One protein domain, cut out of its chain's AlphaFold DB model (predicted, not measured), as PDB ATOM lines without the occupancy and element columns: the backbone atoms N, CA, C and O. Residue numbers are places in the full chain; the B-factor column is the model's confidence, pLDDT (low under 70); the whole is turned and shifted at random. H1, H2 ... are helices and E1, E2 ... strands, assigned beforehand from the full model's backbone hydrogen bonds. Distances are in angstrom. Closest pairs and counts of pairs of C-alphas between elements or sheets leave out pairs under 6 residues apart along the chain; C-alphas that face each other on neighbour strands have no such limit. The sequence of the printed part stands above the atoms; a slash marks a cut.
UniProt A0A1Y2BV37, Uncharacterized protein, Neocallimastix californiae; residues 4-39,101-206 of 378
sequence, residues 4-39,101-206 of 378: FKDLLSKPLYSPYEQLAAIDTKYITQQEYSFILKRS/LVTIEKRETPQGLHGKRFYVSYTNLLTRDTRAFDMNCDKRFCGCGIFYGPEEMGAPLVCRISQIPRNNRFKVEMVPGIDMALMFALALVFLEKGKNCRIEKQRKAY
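This is residues 4 to 39 and 101 to 206 of the 378 residues of an uncharacterized protein of Neocallimastix californiae (UniProt A0A1Y2BV37). A seven-stranded sheet, curled like part of a barrel and open between E1 and E2, wraps round the first part of the long helix H2, whose residues 199 to 206 stick out. The short helix H1 is on the sheet's opposite face. The printed part has 142 residues, two named helices and seven named strands, in the order H1 E1 E2 E3 E4 E5 E6 E7 H2; its class is mixed. The antiparallel sheet runs E1 E7 E6 E5 E4 E3 E2. The whole is compact, with a radius of gyration of the C-alphas of 14.9 A and spans of 50 by 35 by 29 A.

Find C-alpha 4 at (36.943, 37.668, -54.876), where H1, residues 4 to 9, begins. Then come E1, residues 32 to 38, and, past the cut, E2, 101 to 107, E3, 116 to 123, 23.4 A long, E4, 130 to 137, 22.8 A, E5, 143 to 147, E6, 157 to 164, and E7, 169 to 174. H2, residues 180 to 206, runs 39.4 A to C-alpha 206 at (12.540, 24.725, -54.189).

The sheet is twisted, and E2 to E7 form a meander, each strand the antiparallel neighbour of the one before. At edge strand E1, look for N 34 and O 172 of E7, 2.8 A apart; at edge strand E2, N 105 and O 119 of E3, 2.8 A. H2 is on the sheet, its closest C-alphas to E6 being Ala 187 and Ile 161, 7.0 A apart. H1 is 8.5 A over the opposite face. In H1 and H2 every O i to N i+4 pair is within hydrogen-bond range.

Residues 40 to 100 are not printed; C-alphas 39 and 101 are 26.1 A apart. The link H1 to E1 is long. No printed residue is under 70 in pLDDT.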
ATOM      1  N   PHE A   4      36.608  37.690 -56.303       90.12
ATOM      2  CA  PHE A   4      36.943  37.668 -54.876       90.12
ATOM      3  C   PHE A   4      38.454  37.557 -54.602       90.12
ATOM      4  O   PHE A   4      38.952  38.237 -53.710       90.12
ATOM      5  N   LYS A   5      39.188  36.723 -55.352       92.25
ATOM      6  CA  LYS A   5      40.644  36.574 -55.192       92.25
ATOM      7  C   LYS A   5      41.359  37.868 -55.574       92.25
ATOM      8  O   LYS A   5      42.188  38.346 -54.806       92.25
ATOM      9  N   ASP A   6      40.954  38.461 -56.694       92.44
ATOM     10  CA  ASP A   6      41.526  39.712 -57.195       92.44
ATOM     11  C   ASP A   6      41.329  40.842 -56.170       92.44
ATOM     12  O   ASP A   6      42.268  41.565 -55.828       92.44
ATOM     13  N   LEU A   7      40.137  40.916 -55.566       93.06
ATOM     14  CA  LEU A   7      39.819  41.867 -54.502       93.06
ATOM     15  C   LEU A   7      40.673  41.672 -53.231       93.06
ATOM     16  O   LEU A   7      41.059  42.652 -52.586       93.06
ATOM     17  N   LEU A   8      40.975  40.428 -52.846       94.38
ATOM     18  CA  LEU A   8      41.848  40.141 -51.698       94.38
ATOM     19  C   LEU A   8      43.310  40.534 -51.957       94.38
ATOM     20  O   LEU A   8      44.011  40.896 -51.015       94.38
ATOM     21  N   SER A   9      43.763  40.500 -53.210       96.00
ATOM     22  CA  SER A   9      45.109  40.954 -53.583       96.00
ATOM     23  C   SER A   9      45.221  42.464 -53.815       96.00
ATOM     24  O   SER A   9      46.321  43.007 -53.764       96.00
ATOM     25  N   LYS A  10      44.103  43.157 -54.065       96.50
ATOM     26  CA  LYS A  10      44.107  44.590 -54.385       96.50
ATOM     27  C   LYS A  10      44.533  45.411 -53.153       96.50
ATOM     28  O   LYS A  10      43.935  45.233 -52.086       96.50
ATOM     29  N   PRO A  11      45.547  46.288 -53.268       98.00
ATOM     30  CA  PRO A  11      45.987  47.122 -52.156       98.00
ATOM     31  C   PRO A  11      44.945  48.191 -51.819       98.00
ATOM     32  O   PRO A  11      44.164  48.622 -52.673       98.00
ATOM     33  N   LEU A  12      44.950  48.606 -50.556       98.31
ATOM     34  CA  LEU A  12      44.121  49.692 -50.060       98.31
ATOM     35  C   LEU A  12      44.850  51.034 -50.239       98.31
ATOM     36  O   LEU A  12      46.050  51.118 -49.987       98.31
ATOM     37  N   TYR A  13      44.130  52.088 -50.630       98.44
ATOM     38  CA  TYR A  13      44.688  53.433 -50.813       98.44
ATOM     39  C   TYR A  13      43.866  54.485 -50.079       98.44
ATOM     40  O   TYR A  13      42.644  54.523 -50.213       98.44
ATOM     41  N   SER A  14      44.537  55.363 -49.332       97.94
ATOM     42  CA  SER A  14      43.887  56.508 -48.696       97.94
ATOM     43  C   SER A  14      43.319  57.478 -49.737       97.94
ATOM     44  O   SER A  14      44.012  57.802 -50.704       97.94
ATOM     45  N   PRO A  15      42.083  57.975 -49.550       97.06
ATOM     46  CA  PRO A  15      41.554  59.053 -50.376       97.06
ATOM     47  C   PRO A  15      42.345  60.352 -50.145       97.06
ATOM     48  O   PRO A  15      42.930  60.557 -49.082       97.06
ATOM     49  N   TYR A  16      42.337  61.251 -51.132       97.00
ATOM     50  CA  TYR A  16      43.024  62.551 -51.046       97.00
ATOM     51  C   TYR A  16      42.332  63.551 -50.103       97.00
ATOM     52  O   TYR A  16      42.909  64.574 -49.744       97.00
ATOM     53  N   GLU A  17      41.089  63.274 -49.714       97.69
ATOM     54  CA  GLU A  17      40.296  64.076 -48.789       97.69
ATOM     55  C   GLU A  17      39.692  63.187 -47.698       97.69
ATOM     56  O   GLU A  17      39.547  61.976 -47.865       97.69
ATOM     57  N   GLN A  18      39.302  63.795 -46.579       98.44
ATOM     58  CA  GLN A  18      38.585  63.083 -45.527       98.44
ATOM     59  C   GLN A  18      37.117  62.874 -45.916       98.44
ATOM     60  O   GLN A  18      36.432  63.800 -46.358       98.44
ATOM     61  N   LEU A  19      36.622  61.656 -45.715       98.31
ATOM     62  CA  LEU A  19      35.290  61.225 -46.130       98.31
ATOM     63  C   LEU A  19      34.413  60.980 -44.903       98.31
ATOM     64  O   LEU A  19      34.621  60.008 -44.177       98.31
ATOM     65  N   ALA A  20      33.415  61.841 -44.683       98.50
ATOM     66  CA  ALA A  20      32.496  61.729 -43.552       98.50
ATOM     67  C   ALA A  20      31.035  61.849 -43.969       98.50
ATOM     68  O   ALA A  20      30.681  62.794 -44.662       98.50
ATOM     69  N   ALA A  21      30.179  60.930 -43.516       98.38
ATOM     70  CA  ALA A  21      28.752  60.934 -43.865       98.38
ATOM     71  C   ALA A  21      27.831  60.794 -42.648       98.38
ATOM     72  O   ALA A  21      26.721  61.320 -42.651       98.38
ATOM     73  N   ILE A  22      28.271  60.080 -41.609       98.31
ATOM     74  CA  ILE A  22      27.491  59.826 -40.398       98.31
ATOM     75  C   ILE A  22      27.915  60.785 -39.291       98.31
ATOM     76  O   ILE A  22      27.072  61.515 -38.773       98.31
ATOM     77  N   ASP A  23      29.198  60.791 -38.925       98.31
ATOM     78  CA  ASP A  23      29.731  61.689 -37.897       98.31
ATOM     79  C   ASP A  23      31.251  61.842 -38.058       98.31
ATOM     80  O   ASP A  23      32.004  60.868 -38.098       98.31
ATOM     81  N   THR A  24      31.711  63.093 -38.117       98.44
ATOM     82  CA  THR A  24      33.129  63.452 -38.287       98.44
ATOM     83  C   THR A  24      34.046  62.912 -37.184       98.44
ATOM     84  O   THR A  24      35.234  62.706 -37.427       98.44
ATOM     85  N   LYS A  25      33.521  62.608 -35.987       98.38
ATOM     86  CA  LYS A  25      34.334  62.045 -34.893       98.38
ATOM     87  C   LYS A  25      34.800  60.608 -35.148       98.38
ATOM     88  O   LYS A  25      35.672  60.120 -34.434       98.38
ATOM     89  N   TYR A  26      34.214  59.921 -36.131       98.50
ATOM     90  CA  TYR A  26      34.576  58.549 -36.495       98.50
ATOM     91  C   TYR A  26      35.547  58.466 -37.679       98.50
ATOM     92  O   TYR A  26      35.782  57.366 -38.178       98.50
ATOM     93  N   ILE A  27      36.115  59.591 -38.126       98.62
ATOM     94  CA  ILE A  27      37.146  59.596 -39.168       98.62
ATOM     95  C   ILE A  27      38.425  58.960 -38.616       98.62
ATOM     96  O   ILE A  27      39.030  59.444 -37.654       98.62
ATOM     97  N   THR A  28      38.847  57.867 -39.241       98.00
ATOM     98  CA  THR A  28      40.063  57.141 -38.873       98.00
ATOM     99  C   THR A  28      41.318  57.954 -39.188       98.00
ATOM    100  O   THR A  28      41.402  58.618 -40.215       98.00
ATOM    101  N   GLN A  29      42.323  57.893 -38.311       98.19
ATOM    102  CA  GLN A  29      43.638  58.524 -38.536       98.19
ATOM    103  C   GLN A  29      44.716  57.519 -38.970       98.19
ATOM    104  O   GLN A  29      45.796  57.906 -39.395       98.19
ATOM    105  N   GLN A  30      44.417  56.227 -38.871       97.88
ATOM    106  CA  GLN A  30      45.298  55.123 -39.237       97.88
ATOM    107  C   GLN A  30      44.476  54.028 -39.922       97.88
ATOM    108  O   GLN A  30      43.243  54.057 -39.872       97.88
ATOM    109  N   GLU A  31      45.153  53.065 -40.540       98.12
ATOM    110  CA  GLU A  31      44.496  51.873 -41.069       98.12
ATOM    111  C   GLU A  31      43.914  51.037 -39.921       98.12
ATOM    112  O   GLU A  31      44.520  50.900 -38.853       98.12
ATOM    113  N   TYR A  32      42.723  50.480 -40.133       98.25
ATOM    114  CA  TYR A  32      42.081  49.597 -39.169       98.25
ATOM    115  C   TYR A  32      41.660  48.277 -39.808       98.25
ATOM    116  O   TYR A  32      41.089  48.245 -40.897       98.25
ATOM    117  N   SER A  33      41.852  47.197 -39.050       98.25
ATOM    118  CA  SER A  33      41.288  45.876 -39.317       98.25
ATOM    119  C   SER A  33      40.312  45.514 -38.201       98.25
ATOM    120  O   SER A  33      40.699  45.373 -37.039       98.25
ATOM    121  N   PHE A  34      39.047  45.328 -38.563       98.56
ATOM    122  CA  PHE A  34      37.977  44.942 -37.654       98.56
ATOM    123  C   PHE A  34      37.439  43.549 -37.956       98.56
ATOM    124  O   PHE A  34      37.488  43.057 -39.081       98.56
ATOM    125  N   ILE A  35      36.820  42.956 -36.943       98.38
ATOM    126  CA  ILE A  35      36.034  41.737 -37.022       98.38
ATOM    127  C   ILE A  35      34.566  42.088 -36.791       98.38
ATOM    128  O   ILE A  35      34.149  42.468 -35.692       98.38
ATOM    129  N   LEU A  36      33.763  41.913 -37.834       98.31
ATOM    130  CA  LEU A  36      32.313  41.980 -37.781       98.31
ATOM    131  C   LEU A  36      31.763  40.586 -37.467       98.31
ATOM    132  O   LEU A  36      31.852  39.657 -38.273       98.31
ATOM    133  N   LYS A  37      31.208  40.430 -36.263       96.81
ATOM    134  CA  LYS A  37      30.695  39.152 -35.754       96.81
ATOM    135  C   LYS A  37      29.191  39.235 -35.521       96.81
ATOM    136  O   LYS A  37      28.717  40.152 -34.847       96.81
ATOM    137  N   ARG A  38      28.455  38.237 -36.018       95.56
ATOM    138  CA  ARG A  38      27.054  38.018 -35.644       95.56
ATOM    139  C   ARG A  38      26.981  37.523 -34.198       95.56
ATOM    140  O   ARG A  38      27.699  36.596 -33.822       95.56
ATOM    141  N   SER A  39      26.139  38.138 -33.379       93.38
ATOM    142  CA  SER A  39      25.893  37.667 -32.019       93.38
ATOM    143  C   SER A  39      25.083  36.374 -32.061       93.38
ATOM    144  O   SER A  39      24.061  36.299 -32.739       93.38
ATOM    145  N   LEU A 101      21.156  60.074 -44.812       97.94
ATOM    146  CA  LEU A 101      22.613  60.227 -44.772       97.94
ATOM    147  C   LEU A 101      23.275  59.635 -46.017       97.94
ATOM    148  O   LEU A 101      24.233  60.196 -46.540       97.94
ATOM    149  N   VAL A 102      22.776  58.481 -46.467       98.44
ATOM    150  CA  VAL A 102      23.365  57.703 -47.561       98.44
ATOM    151  C   VAL A 102      22.254  57.033 -48.358       98.44
ATOM    152  O   VAL A 102      21.332  56.454 -47.775       98.44
ATOM    153  N   THR A 103      22.386  57.044 -49.679       98.12
ATOM    154  CA  THR A 103      21.530  56.299 -50.605       98.12
ATOM    155  C   THR A 103      22.373  55.260 -51.331       98.12
ATOM    156  O   THR A 103      23.449  55.566 -51.834       98.12
ATOM    157  N   ILE A 104      21.900  54.017 -51.368       98.06
ATOM    158  CA  ILE A 104      22.594  52.886 -51.983       98.06
ATOM    159  C   ILE A 104      21.691  52.316 -53.061       98.06
ATOM    160  O   ILE A 104      20.615  51.808 -52.754       98.06
ATOM    161  N   GLU A 105      22.135  52.362 -54.307       97.00
ATOM    162  CA  GLU A 105      21.372  51.921 -55.471       97.00
ATOM    163  C   GLU A 105      22.080  50.753 -56.138       97.00
ATOM    164  O   GLU A 105      23.259  50.832 -56.475       97.00
ATOM    165  N   LYS A 106      21.367  49.653 -56.363       95.88
ATOM    166  CA  LYS A 106      21.890  48.550 -57.168       95.88
ATOM    167  C   LYS A 106      22.154  49.035 -58.600       95.88
ATOM    168  O   LYS A 106      21.253  49.569 -59.242       95.88
ATOM    169  N   ARG A 107      23.362  48.789 -59.105       95.06
ATOM    170  CA  ARG A 107      23.742  49.028 -60.502       95.06
ATOM    171  C   ARG A 107      23.752  47.719 -61.279       95.06
ATOM    172  O   ARG A 107      23.881  46.633 -60.704       95.06
ATOM    173  N   GLU A 108      23.582  47.832 -62.588       92.31
ATOM    174  CA  GLU A 108      23.829  46.715 -63.488       92.31
ATOM    175  C   GLU A 108      25.325  46.418 -63.523       92.31
ATOM    176  O   GLU A 108      26.160  47.321 -63.491       92.31
ATOM    177  N   THR A 109      25.653  45.132 -63.529       87.19
ATOM    178  CA  THR A 109      27.028  44.675 -63.687       87.19
ATOM    179  C   THR A 109      27.293  44.566 -65.189       87.19
ATOM    180  O   THR A 109      26.543  43.837 -65.845       87.19
ATOM    181  N   PRO A 110      28.299  45.264 -65.749       83.50
ATOM    182  CA  PRO A 110      28.640  45.143 -67.162       83.50
ATOM    183  C   PRO A 110      28.903  43.689 -67.553       83.50
ATOM    184  O   PRO A 110      29.331  42.876 -66.727       83.50
ATOM    185  N   GLN A 111      28.649  43.358 -68.818       80.88
ATOM    186  CA  GLN A 111      28.892  42.013 -69.337       80.88
ATOM    187  C   GLN A 111      30.349  41.592 -69.087       80.88
ATOM    188  O   GLN A 111      31.277  42.366 -69.298       80.88
ATOM    189  N   GLY A 112      30.539  40.363 -68.599       75.06
ATOM    190  CA  GLY A 112      31.857  39.809 -68.272       75.06
ATOM    191  C   GLY A 112      32.371  40.119 -66.861       75.06
ATOM    192  O   GLY A 112      33.278  39.434 -66.393       75.06
ATOM    193  N   LEU A 113      31.775  41.071 -66.132       72.69
ATOM    194  CA  LEU A 113      32.086  41.277 -64.715       72.69
ATOM    195  C   LEU A 113      31.220  40.367 -63.835       72.69
ATOM    196  O   LEU A 113      29.997  40.286 -63.966       72.69
ATOM    197  N   HIS A 114      31.855  39.677 -62.891       78.06
ATOM    198  CA  HIS A 114      31.163  38.788 -61.964       78.06
ATOM    199  C   HIS A 114      30.902  39.498 -60.638       78.06
ATOM    200  O   HIS A 114      31.825  39.739 -59.866       78.06
ATOM    201  N   GLY A 115      29.635  39.778 -60.320       89.00
ATOM    202  CA  GLY A 115      29.298  40.341 -59.015       89.00
ATOM    203  C   GLY A 115      27.977  41.091 -58.946       89.00
ATOM    204  O   GLY A 115      27.188  41.117 -59.895       89.00
ATOM    205  N   LYS A 116      27.729  41.694 -57.782       93.94
ATOM    206  CA  LYS A 116      26.653  42.662 -57.546       93.94
ATOM    207  C   LYS A 116      27.284  44.018 -57.257       93.94
ATOM    208  O   LYS A 116      28.095  44.121 -56.340       93.94
ATOM    209  N   ARG A 117      26.889  45.029 -58.025       95.50
ATOM    210  CA  ARG A 117      27.400  46.394 -57.904       95.50
ATOM    211  C   ARG A 117      26.367  47.302 -57.261       95.50
ATOM    212  O   ARG A 117      25.164  47.164 -57.508       95.50
ATOM    213  N   PHE A 118      26.840  48.230 -56.447       96.94
ATOM    214  CA  PHE A 118      26.010  49.223 -55.790       96.94
ATOM    215  C   PHE A 118      26.683  50.589 -55.874       96.94
ATOM    216  O   PHE A 118      27.850  50.738 -55.534       96.94
ATOM    217  N   TYR A 119      25.919  51.591 -56.285       97.69
ATOM    218  CA  TYR A 119      26.319  52.985 -56.241       97.69
ATOM    219  C   TYR A 119      25.875  53.584 -54.910       97.69
ATOM    220  O   TYR A 119      24.688  53.568 -54.583       97.69
ATOM    221  N   VAL A 120      26.827  54.085 -54.133       98.44
ATOM    222  CA  VAL A 120      26.586  54.665 -52.812       98.44
ATOM    223  C   VAL A 120      26.770  56.170 -52.924       98.44
ATOM    224  O   VAL A 120      27.892  56.601 -53.150       98.44
ATOM    225  N   SER A 121      25.724  56.976 -52.742       98.38
ATOM    226  CA  SER A 121      25.828  58.442 -52.712       98.38
ATOM    227  C   SER A 121      25.577  58.992 -51.308       98.38
ATOM    228  O   SER A 121      24.759  58.463 -50.550       98.38
ATOM    229  N   TYR A 122      26.311  60.040 -50.945       98.56
ATOM    230  CA  TYR A 122      26.194  60.718 -49.654       98.56
ATOM    231  C   TYR A 122      26.681  62.165 -49.759       98.56
ATOM    232  O   TYR A 122      27.427  62.515 -50.673       98.56
ATOM    233  N   THR A 123      26.295  63.008 -48.805       98.50
ATOM    234  CA  THR A 123      26.853  64.359 -48.661       98.50
ATOM    235  C   THR A 123      28.006  64.321 -47.666       98.50
ATOM    236  O   THR A 123      27.807  63.944 -46.511       98.50
ATOM    237  N   ASN A 124      29.206  64.714 -48.095       98.50
ATOM    238  CA  ASN A 124      30.362  64.795 -47.213       98.50
ATOM    239  C   ASN A 124      30.127  65.895 -46.163       98.50
ATOM    240  O   ASN A 124      29.900  67.057 -46.498       98.50
ATOM    241  N   LEU A 125      30.169  65.543 -44.880       98.25
ATOM    242  CA  LEU A 125      29.894  66.465 -43.776       98.25
ATOM    243  C   LEU A 125      30.933  67.587 -43.657       98.25
ATOM    244  O   LEU A 125      30.604  68.650 -43.129       98.25
ATOM    245  N   LEU A 126      32.158  67.359 -44.145       98.25
ATOM    246  CA  LEU A 126      33.254  68.326 -44.086       98.25
ATOM    247  C   LEU A 126      33.170  69.355 -45.215       98.25
ATOM    248  O   LEU A 126      33.253  70.551 -44.954       98.25
ATOM    249  N   THR A 127      32.977  68.900 -46.456       98.06
ATOM    250  CA  THR A 127      32.988  69.778 -47.641       98.06
ATOM    251  C   THR A 127      31.599  70.242 -48.067       98.06
ATOM    252  O   THR A 127      31.481  71.235 -48.772       98.06
ATOM    253  N   ARG A 128      30.541  69.548 -47.620       97.94
ATOM    254  CA  ARG A 128      29.146  69.690 -48.079       97.94
ATOM    255  C   ARG A 128      28.902  69.274 -49.528       97.94
ATOM    256  O   ARG A 128      27.770  69.382 -49.997       97.94
ATOM    257  N   ASP A 129      29.906  68.715 -50.192       98.12
ATOM    258  CA  ASP A 129      29.758  68.167 -51.535       98.12
ATOM    259  C   ASP A 129      29.109  66.787 -51.501       98.12
ATOM    260  O   ASP A 129      29.317  65.994 -50.578       98.12
ATOM    261  N   THR A 130      28.374  66.455 -52.557       98.00
ATOM    262  CA  THR A 130      27.966  65.068 -52.787       98.00
ATOM    263  C   THR A 130      29.169  64.261 -53.262       98.00
ATOM    264  O   THR A 130      29.881  64.652 -54.188       98.00
ATOM    265  N   ARG A 131      29.384  63.113 -52.631       98.00
ATOM    266  CA  ARG A 131      30.412  62.134 -52.979       98.00
ATOM    267  C   ARG A 131      29.765  60.782 -53.237       98.00
ATOM    268  O   ARG A 131      28.597  60.559 -52.902       98.00
ATOM    269  N   ALA A 132      30.533  59.885 -53.842       98.06
ATOM    270  CA  ALA A 132      30.065  58.545 -54.125       98.06
ATOM    271  C   ALA A 132      31.138  57.478 -53.908       98.06
ATOM    272  O   ALA A 132      32.328  57.732 -54.096       98.06
ATOM    273  N   PHE A 133      30.686  56.280 -53.545       98.50
ATOM    274  CA  PHE A 133      31.472  55.058 -53.628       98.50
ATOM    275  C   PHE A 133      30.872  54.110 -54.667       98.50
ATOM    276  O   PHE A 133      29.648  54.027 -54.801       98.50
ATOM    277  N   ASP A 134      31.733  53.359 -55.346       97.69
ATOM    278  CA  ASP A 134      31.342  52.149 -56.068       97.69
ATOM    279  C   ASP A 134      31.581  50.945 -55.151       97.69
ATOM    280  O   ASP A 134      32.668  50.768 -54.600       97.69
ATOM    281  N   MET A 135      30.545  50.152 -54.907       97.88
ATOM    282  CA  MET A 135      30.575  49.030 -53.974       97.88
ATOM    283  C   MET A 135      30.337  47.730 -54.742       97.88
ATOM    284  O   MET A 135      29.208  47.407 -55.118       97.88
ATOM    285  N   ASN A 136      31.406  46.960 -54.937       96.75
ATOM    286  CA  ASN A 136      31.417  45.792 -55.813       96.75
ATOM    287  C   ASN A 136      31.603  44.507 -54.994       96.75
ATOM    288  O   ASN A 136      32.658  44.251 -54.405       96.75
ATOM    289  N   CYS A 137      30.542  43.703 -54.958       96.25
ATOM    290  CA  CYS A 137      30.433  42.456 -54.204       96.25
ATOM    291  C   CYS A 137      30.589  41.245 -55.126       96.25
ATOM    292  O   CYS A 137      30.069  41.246 -56.243       96.25
ATOM    293  N   ASP A 138      31.182  40.159 -54.639       94.75
ATOM    294  CA  ASP A 138      31.168  38.889 -55.370       94.75
ATOM    295  C   ASP A 138      29.752  38.262 -55.426       94.75
ATOM    296  O   ASP A 138      28.853  38.606 -54.651       94.75
ATOM    297  N   LYS A 139      29.539  37.283 -56.325       91.94
ATOM    298  CA  LYS A 139      28.233  36.605 -56.530       91.94
ATOM    299  C   LYS A 139      27.682  35.971 -55.238       91.94
ATOM    300  O   LYS A 139      26.466  35.795 -55.132       91.94
ATOM    301  N   ARG A 140      28.537  35.608 -54.267       91.44
ATOM    302  CA  ARG A 140      28.149  34.920 -53.021       91.44
ATOM    303  C   ARG A 140      28.128  35.820 -51.786       91.44
ATOM    304  O   ARG A 140      27.735  35.337 -50.716       91.44
ATOM    305  N   PHE A 141      28.491  37.096 -51.925       94.94
ATOM    306  CA  PHE A 141      28.686  38.009 -50.798       94.94
ATOM    307  C   PHE A 141      29.661  37.421 -49.755       94.94
ATOM    308  O   PHE A 141      29.436  37.488 -48.545       94.94
ATOM    309  N   CYS A 142      30.729  36.793 -50.242       95.44
ATOM    310  CA  CYS A 142      31.913  36.411 -49.483       95.44
ATOM    311  C   CYS A 142      32.927  37.562 -49.403       95.44
ATOM    312  O   CYS A 142      33.721  37.595 -48.471       95.44
ATOM    313  N   GLY A 143      32.895  38.524 -50.325       96.75
ATOM    314  CA  GLY A 143      33.710  39.727 -50.257       96.75
ATOM    315  C   GLY A 143      33.109  40.914 -50.994       96.75
ATOM    316  O   GLY A 143      32.296  40.771 -51.905       96.75
ATOM    317  N   CYS A 144      33.516  42.101 -50.569       98.00
ATOM    318  CA  CYS A 144      33.081  43.366 -51.130       98.00
ATOM    319  C   CYS A 144      34.213  44.387 -51.080       98.00
ATOM    320  O   CYS A 144      34.817  44.596 -50.026       98.00
ATOM    321  N   GLY A 145      34.471  45.021 -52.220       98.19
ATOM    322  CA  GLY A 145      35.324  46.194 -52.326       98.19
ATOM    323  C   GLY A 145      34.480  47.456 -52.317       98.19
ATOM    324  O   GLY A 145      33.406  47.481 -52.915       98.19
ATOM    325  N   ILE A 146      34.949  48.482 -51.618       98.56
ATOM    326  CA  ILE A 146      34.355  49.816 -51.614       98.56
ATOM    327  C   ILE A 146      35.409  50.764 -52.177       98.56
ATOM    328  O   ILE A 146      36.486  50.917 -51.595       98.56
ATOM    329  N   PHE A 147      35.096  51.373 -53.315       98.25
ATOM    330  CA  PHE A 147      35.988  52.215 -54.102       98.25
ATOM    331  C   PHE A 147      35.548  53.669 -54.031       98.25
ATOM    332  O   PHE A 147      34.359  53.962 -54.150       98.25
ATOM    333  N   TYR A 148      36.491  54.591 -53.848       98.06
ATOM    334  CA  TYR A 148      36.200  56.025 -53.890       98.06
ATOM    335  C   TYR A 148      36.216  56.524 -55.339       98.06
ATOM    336  O   TYR A 148      37.240  56.960 -55.857       98.06
ATOM    337  N   GLY A 149      35.061  56.384 -55.994       96.19
ATOM    338  CA  GLY A 149      34.868  56.566 -57.433       96.19
ATOM    339  C   GLY A 149      34.561  55.243 -58.159       96.19
ATOM    340  O   GLY A 149      34.507  54.193 -57.516       96.19
ATOM    341  N   PRO A 150      34.340  55.272 -59.486       94.62
ATOM    342  CA  PRO A 150      34.054  54.075 -60.281       94.62
ATOM    343  C   PRO A 150      35.267  53.142 -60.371       94.62
ATOM    344  O   PRO A 150      36.339  53.573 -60.800       94.62
ATOM    345  N   GLU A 151      35.108  51.855 -60.037       94.25
ATOM    346  CA  GLU A 151      36.232  50.901 -60.081       94.25
ATOM    347  C   GLU A 151      36.853  50.788 -61.485       94.25
ATOM    348  O   GLU A 151      38.072  50.705 -61.616       94.25
ATOM    349  N   GLU A 152      36.021  50.845 -62.527       91.38
ATOM    350  CA  GLU A 152      36.426  50.770 -63.942       91.38
ATOM    351  C   GLU A 152      37.387  51.888 -64.356       91.38
ATOM    352  O   GLU A 152      38.187  51.710 -65.267       91.38
ATOM    353  N   MET A 153      37.342  53.021 -63.653       94.50
ATOM    354  CA  MET A 153      38.225  54.167 -63.880       94.50
ATOM    355  C   MET A 153      39.492  54.096 -63.013       94.50
ATOM    356  O   MET A 153      40.185  55.096 -62.847       94.50
ATOM    357  N   GLY A 154      39.780  52.937 -62.410       94.94
ATOM    358  CA  GLY A 154      40.930  52.752 -61.528       94.94
ATOM    359  C   GLY A 154      40.768  53.414 -60.160       94.94
ATOM    360  O   GLY A 154      41.770  53.734 -59.521       94.94
ATOM    361  N   ALA A 155      39.530  53.636 -59.701       96.88
ATOM    362  CA  ALA A 155      39.283  54.263 -58.407       96.88
ATOM    363  C   ALA A 155      39.963  53.500 -57.249       96.88
ATOM    364  O   ALA A 155      39.992  52.261 -57.247       96.88
ATOM    365  N   PRO A 156      40.488  54.216 -56.236       97.81
ATOM    366  CA  PRO A 156      41.183  53.601 -55.113       97.81
ATOM    367  C   PRO A 156      40.236  52.736 -54.276       97.81
ATOM    368  O   PRO A 156      39.136  53.163 -53.914       97.81
ATOM    369  N   LEU A 157      40.683  51.521 -53.937       98.44
ATOM    370  CA  LEU A 157      40.009  50.661 -52.966       98.44
ATOM    371  C   LEU A 157      40.252  51.229 -51.567       98.44
ATOM    372  O   LEU A 157      41.381  51.238 -51.084       98.44
ATOM    373  N   VAL A 158      39.192  51.689 -50.916       98.62
ATOM    374  CA  VAL A 158      39.296  52.378 -49.625       98.62
ATOM    375  C   VAL A 158      38.856  51.512 -48.445       98.62
ATOM    376  O   VAL A 158      39.283  51.716 -47.308       98.62
ATOM    377  N   CYS A 159      38.003  50.525 -48.699       98.75
ATOM    378  CA  CYS A 159      37.564  49.575 -47.693       98.75
ATOM    379  C   CYS A 159      37.285  48.219 -48.337       98.75
ATOM    380  O   CYS A 159      36.763  48.131 -49.452       98.75
ATOM    381  N   ARG A 160      37.628  47.157 -47.616       98.56
ATOM    382  CA  ARG A 160      37.430  45.773 -48.027       98.56
ATOM    383  C   ARG A 160      36.713  45.007 -46.929       98.56
ATOM    384  O   ARG A 160      37.133  45.001 -45.775       98.56
ATOM    385  N   ILE A 161      35.647  44.315 -47.310       98.56
ATOM    386  CA  ILE A 161      34.919  43.383 -46.453       98.56
ATOM    387  C   ILE A 161      35.187  41.983 -46.994       98.56
ATOM    388  O   ILE A 161      34.940  41.726 -48.169       98.56
ATOM    389  N   SER A 162      35.669  41.068 -46.161       97.75
ATOM    390  CA  SER A 162      35.950  39.688 -46.564       97.75
ATOM    391  C   SER A 162      35.443  38.696 -45.527       97.75
ATOM    392  O   SER A 162      35.551  38.902 -44.320       97.75
ATOM    393  N   GLN A 163      34.827  37.612 -45.981       96.56
ATOM    394  CA  GLN A 163      34.350  36.548 -45.116       96.56
ATOM    395  C   GLN A 163      35.545  35.771 -44.570       96.56
ATOM    396  O   GLN A 163      36.394  35.301 -45.322       96.56
ATOM    397  N   ILE A 164      35.571  35.586 -43.255       96.25
ATOM    398  CA  ILE A 164      36.518  34.692 -42.595       96.25
ATOM    399  C   ILE A 164      35.936  33.277 -42.691       96.25
ATOM    400  O   ILE A 164      34.825  33.052 -42.182       96.25
ATOM    401  N   PRO A 165      36.652  32.319 -43.310       91.31
ATOM    402  CA  PRO A 165      36.183  30.947 -43.450       91.31
ATOM    403  C   PRO A 165      35.713  30.339 -42.121       91.31
ATOM    404  O   PRO A 165      36.236  30.648 -41.045       91.31
ATOM    405  N   ARG A 166      34.687  29.481 -42.211       85.81
ATOM    406  CA  ARG A 166      34.132  28.644 -41.124       85.81
ATOM    407  C   ARG A 166      33.494  29.374 -39.933       85.81
ATOM    408  O   ARG A 166      32.882  28.732 -39.091       85.81
ATOM    409  N   ASN A 167      33.569  30.705 -39.862       83.69
ATOM    410  CA  ASN A 167      33.223  31.424 -38.635       83.69
ATOM    411  C   ASN A 167      32.006  32.355 -38.718       83.69
ATOM    412  O   ASN A 167      31.686  32.997 -37.719       83.69
ATOM    413  N   ASN A 168      31.340  32.483 -39.875       88.62
ATOM    414  CA  ASN A 168      30.290  33.499 -40.096       88.62
ATOM    415  C   ASN A 168      30.707  34.907 -39.603       88.62
ATOM    416  O   ASN A 168      29.883  35.706 -39.150       88.62
ATOM    417  N   ARG A 169      32.014  35.179 -39.652       95.94
ATOM    418  CA  ARG A 169      32.652  36.446 -39.302       95.94
ATOM    419  C   ARG A 169      33.140  37.089 -40.585       95.94
ATOM    420  O   ARG A 169      33.469  36.387 -41.539       95.94
ATOM    421  N   PHE A 170      33.225  38.405 -40.574       97.94
ATOM    422  CA  PHE A 170      33.782  39.168 -41.678       97.94
ATOM    423  C   PHE A 170      34.912  40.041 -41.153       97.94
ATOM    424  O   PHE A 170      34.781  40.642 -40.086       97.94
ATOM    425  N   LYS A 171      36.023  40.078 -41.880       98.31
ATOM    426  CA  LYS A 171      37.089  41.051 -41.690       98.31
ATOM    427  C   LYS A 171      36.695  42.319 -42.449       98.31
ATOM    428  O   LYS A 171      36.220  42.226 -43.579       98.31
ATOM    429  N   VAL A 172      36.839  43.475 -41.816       98.62
ATOM    430  CA  VAL A 172      36.607  44.787 -42.432       98.62
ATOM    431  C   VAL A 172      37.898  45.579 -42.306       98.62
ATOM    432  O   VAL A 172      38.289  45.935 -41.197       98.62
ATOM    433  N   GLU A 173      38.562  45.814 -43.427       98.50
ATOM    434  CA  GLU A 173      39.825  46.548 -43.513       98.50
ATOM    435  C   GLU A 173      39.561  47.894 -44.182       98.50
ATOM    436  O   GLU A 173      38.893  47.938 -45.215       98.50
ATOM    437  N   MET A 174      40.039  48.988 -43.597       98.31
ATOM    438  CA  MET A 174      39.827  50.333 -44.134       98.31
ATOM    439  C   MET A 174      41.029  51.236 -43.889       98.31
ATOM    440  O   MET A 174      41.679  51.155 -42.846       98.31
ATOM    441  N   VAL A 175      41.268  52.132 -44.841       98.62
ATOM    442  CA  VAL A 175      42.357  53.117 -44.810       98.62
ATOM    443  C   VAL A 175      42.059  54.301 -43.876       98.62
ATOM    444  O   VAL A 175      40.906  54.509 -43.477       98.62
ATOM    445  N   PRO A 176      43.083  55.104 -43.527       98.62
ATOM    446  CA  PRO A 176      42.897  56.398 -42.874       98.62
ATOM    447  C   PRO A 176      42.010  57.361 -43.678       98.62
ATOM    448  O   PRO A 176      41.947  57.285 -44.905       98.62
ATOM    449  N   GLY A 177      41.412  58.330 -42.988       98.44
ATOM    450  CA  GLY A 177      40.654  59.433 -43.582       98.44
ATOM    451  C   GLY A 177      39.179  59.124 -43.829       98.44
ATOM    452  O   GLY A 177      38.509  59.902 -44.503       98.44
ATOM    453  N   ILE A 178      38.651  58.019 -43.294       98.50
ATOM    454  CA  ILE A 178      37.295  57.543 -43.602       98.50
ATOM    455  C   ILE A 178      36.464  57.405 -42.337       98.50
ATOM    456  O   ILE A 178      36.928  56.902 -41.315       98.50
ATOM    457  N   ASP A 179      35.208  57.827 -42.422       98.62
ATOM    458  CA  ASP A 179      34.196  57.611 -41.398       98.62
ATOM    459  C   ASP A 179      33.919  56.114 -41.188       98.62
ATOM    460  O   ASP A 179      33.292  55.417 -41.995       98.62
ATOM    461  N   MET A 180      34.390  55.616 -40.048       98.56
ATOM    462  CA  MET A 180      34.260  54.223 -39.639       98.56
ATOM    463  C   MET A 180      32.794  53.802 -39.447       98.56
ATOM    464  O   MET A 180      32.448  52.644 -39.701       98.56
ATOM    465  N   ALA A 181      31.918  54.720 -39.019       98.69
ATOM    466  CA  ALA A 181      30.500  54.424 -38.843       98.69
ATOM    467  C   ALA A 181      29.805  54.250 -40.201       98.69
ATOM    468  O   ALA A 181      28.958  53.363 -40.340       98.69
ATOM    469  N   LEU A 182      30.201  55.034 -41.210       98.69
ATOM    470  CA  LEU A 182      29.749  54.856 -42.590       98.69
ATOM    471  C   LEU A 182      30.136  53.474 -43.126       98.69
ATOM    472  O   LEU A 182      29.273  52.737 -43.603       98.69
ATOM    473  N   MET A 183      31.406  53.082 -42.983       98.69
ATOM    474  CA  MET A 183      31.871  51.761 -43.424       98.69
ATOM    475  C   MET A 183      31.158  50.620 -42.687       98.69
ATOM    476  O   MET A 183      30.793  49.615 -43.300       98.69
ATOM    477  N   PHE A 184      30.877  50.787 -41.391       98.75
ATOM    478  CA  PHE A 184      30.057  49.839 -40.638       98.75
ATOM    479  C   PHE A 184      28.631  49.730 -41.201       98.75
ATOM    480  O   PHE A 184      28.120  48.619 -41.354       98.75
ATOM    481  N   ALA A 185      27.993  50.850 -41.552       98.62
ATOM    482  CA  ALA A 185      26.657  50.846 -42.144       98.62
ATOM    483  C   ALA A 185      26.624  50.106 -43.492       98.62
ATOM    484  O   ALA A 185      25.757  49.253 -43.699       98.62
ATOM    485  N   LEU A 186      27.602  50.362 -44.367       98.62
ATOM    486  CA  LEU A 186      27.741  49.665 -45.652       98.62
ATOM    487  C   LEU A 186      27.992  48.163 -45.462       98.62
ATOM    488  O   LEU A 186      27.384  47.345 -46.154       98.62
ATOM    489  N   ALA A 187      28.797  47.781 -44.466       98.56
ATOM    490  CA  ALA A 187      29.015  46.378 -44.128       98.56
ATOM    491  C   ALA A 187      27.730  45.672 -43.662       98.56
ATOM    492  O   ALA A 187      27.496  44.518 -44.018       98.56
ATOM    493  N   LEU A 188      26.851  46.351 -42.917       98.06
ATOM    494  CA  LEU A 188      25.545  45.783 -42.566       98.06
ATOM    495  C   LEU A 188      24.653  45.598 -43.802       98.06
ATOM    496  O   LEU A 188      23.996  44.565 -43.925       98.06
ATOM    497  N   VAL A 189      24.648  46.555 -44.735       97.81
ATOM    498  CA  VAL A 189      23.877  46.441 -45.986       97.81
ATOM    499  C   VAL A 189      24.389  45.283 -46.847       97.81
ATOM    500  O   VAL A 189      23.580  44.492 -47.338       97.81
ATOM    501  N   PHE A 190      25.711  45.124 -46.958       97.44
ATOM    502  CA  PHE A 190      26.353  43.977 -47.605       97.44
ATOM    503  C   PHE A 190      25.838  42.641 -47.046       97.44
ATOM    504  O   PHE A 190      25.399  41.773 -47.805       97.44
ATOM    505  N   LEU A 191      25.818  42.494 -45.716       96.62
ATOM    506  CA  LEU A 191      25.358  41.272 -45.052       96.62
ATOM    507  C   LEU A 191      23.876  40.981 -45.311       96.62
ATOM    508  O   LEU A 191      23.508  39.834 -45.580       96.62
ATOM    509  N   GLU A 192      23.020  42.003 -45.260       96.25
ATOM    510  CA  GLU A 192      21.585  41.835 -45.514       96.25
ATOM    511  C   GLU A 192      21.302  41.474 -46.978       96.25
ATOM    512  O   GLU A 192      20.504  40.570 -47.248       96.25
ATOM    513  N   LYS A 193      21.993  42.102 -47.940       95.12
ATOM    514  CA  LYS A 193      21.874  41.734 -49.360       95.12
ATOM    515  C   LYS A 193      22.387  40.311 -49.614       95.12
ATOM    516  O   LYS A 193      21.718  39.556 -50.324       95.12
ATOM    517  N   GLY A 194      23.481  39.903 -48.967       94.81
ATOM    518  CA  GLY A 194      23.989  38.531 -49.034       94.81
ATOM    519  C   GLY A 194      23.006  37.497 -48.483       94.81
ATOM    520  O   GLY A 194      22.745  36.477 -49.125       94.81
ATOM    521  N   LYS A 195      22.383  37.783 -47.334       93.94
ATOM    522  CA  LYS A 195      21.323  36.944 -46.757       93.94
ATOM    523  C   LYS A 195      20.127  36.811 -47.703       93.94
ATOM    524  O   LYS A 195      19.671  35.693 -47.946       93.94
ATOM    525  N   ASN A 196      19.650  37.921 -48.267       92.81
ATOM    526  CA  ASN A 196      18.516  37.920 -49.192       92.81
ATOM    527  C   ASN A 196      18.824  37.135 -50.475       92.81
ATOM    528  O   ASN A 196      17.984  36.357 -50.921       92.81
ATOM    529  N   CYS A 197      20.042  37.257 -51.010       92.19
ATOM    530  CA  CYS A 197      20.479  36.488 -52.175       92.19
ATOM    531  C   CYS A 197      20.436  34.970 -51.917       92.19
ATOM    532  O   CYS A 197      19.940  34.216 -52.754       92.19
ATOM    533  N   ARG A 198      20.886  34.512 -50.739       92.44
ATOM    534  CA  ARG A 198      20.829  33.087 -50.356       92.44
ATOM    535  C   ARG A 198      19.390  32.581 -50.226       92.44
ATOM    536  O   ARG A 198      19.081  31.506 -50.732       92.44
ATOM    537  N   ILE A 199      18.509  33.369 -49.606       92.62
ATOM    538  CA  ILE A 199      17.082  33.029 -49.472       92.62
ATOM    539  C   ILE A 199      16.411  32.942 -50.850       92.62
ATOM    540  O   ILE A 199      15.640  32.017 -51.102       92.62
ATOM    541  N   GLU A 200      16.702  33.877 -51.757       91.50
ATOM    542  CA  GLU A 200      16.153  33.868 -53.115       91.50
ATOM    543  C   GLU A 200      16.600  32.625 -53.898       91.50
ATOM    544  O   GLU A 200      15.766  31.967 -54.518       91.50
ATOM    545  N   LYS A 201      17.885  32.251 -53.810       91.25
ATOM    546  CA  LYS A 201      18.402  31.015 -54.420       91.25
ATOM    547  C   LYS A 201      17.694  29.768 -53.888       91.25
ATOM    548  O   LYS A 201      17.246  28.944 -54.679       91.25
ATOM    549  N   GLN A 202      17.523  29.656 -52.569       93.25
ATOM    550  CA  GLN A 202      16.802  28.534 -51.954       93.25
ATOM    551  C   GLN A 202      15.345  28.455 -52.427       93.25
ATOM    552  O   GLN A 202      14.846  27.370 -52.719       93.25
ATOM    553  N   ARG A 203      14.667  29.605 -52.554       93.38
ATOM    554  CA  ARG A 203      13.299  29.665 -53.088       93.38
ATOM    555  C   ARG A 203      13.235  29.190 -54.537       93.38
ATOM    556  O   ARG A 203      12.362  28.384 -54.844       93.38
ATOM    557  N   LYS A 204      14.165  29.632 -55.393       93.19
ATOM    558  CA  LYS A 204      14.249  29.202 -56.800       93.19
ATOM    559  C   LYS A 204      14.492  27.696 -56.925       93.19
ATOM    560  O   LYS A 204      13.772  27.026 -57.662       93.19
ATOM    561  N   ALA A 205      15.433  27.157 -56.148       91.69
ATOM    562  CA  ALA A 205      15.717  25.723 -56.114       91.69
ATOM    563  C   ALA A 205      14.488  24.905 -55.679       91.69
ATOM    564  O   ALA A 205      14.139  23.911 -56.314       91.69
ATOM    565  N   TYR A 206      13.771  25.368 -54.648       92.69
ATOM    566  CA  TYR A 206      12.540  24.725 -54.189       92.69
ATOM    567  C   TYR A 206      11.425  24.751 -55.251       92.69
ATOM    568  O   TYR A 206      10.728  23.755 -55.442       92.69
TER     569      TYR A 206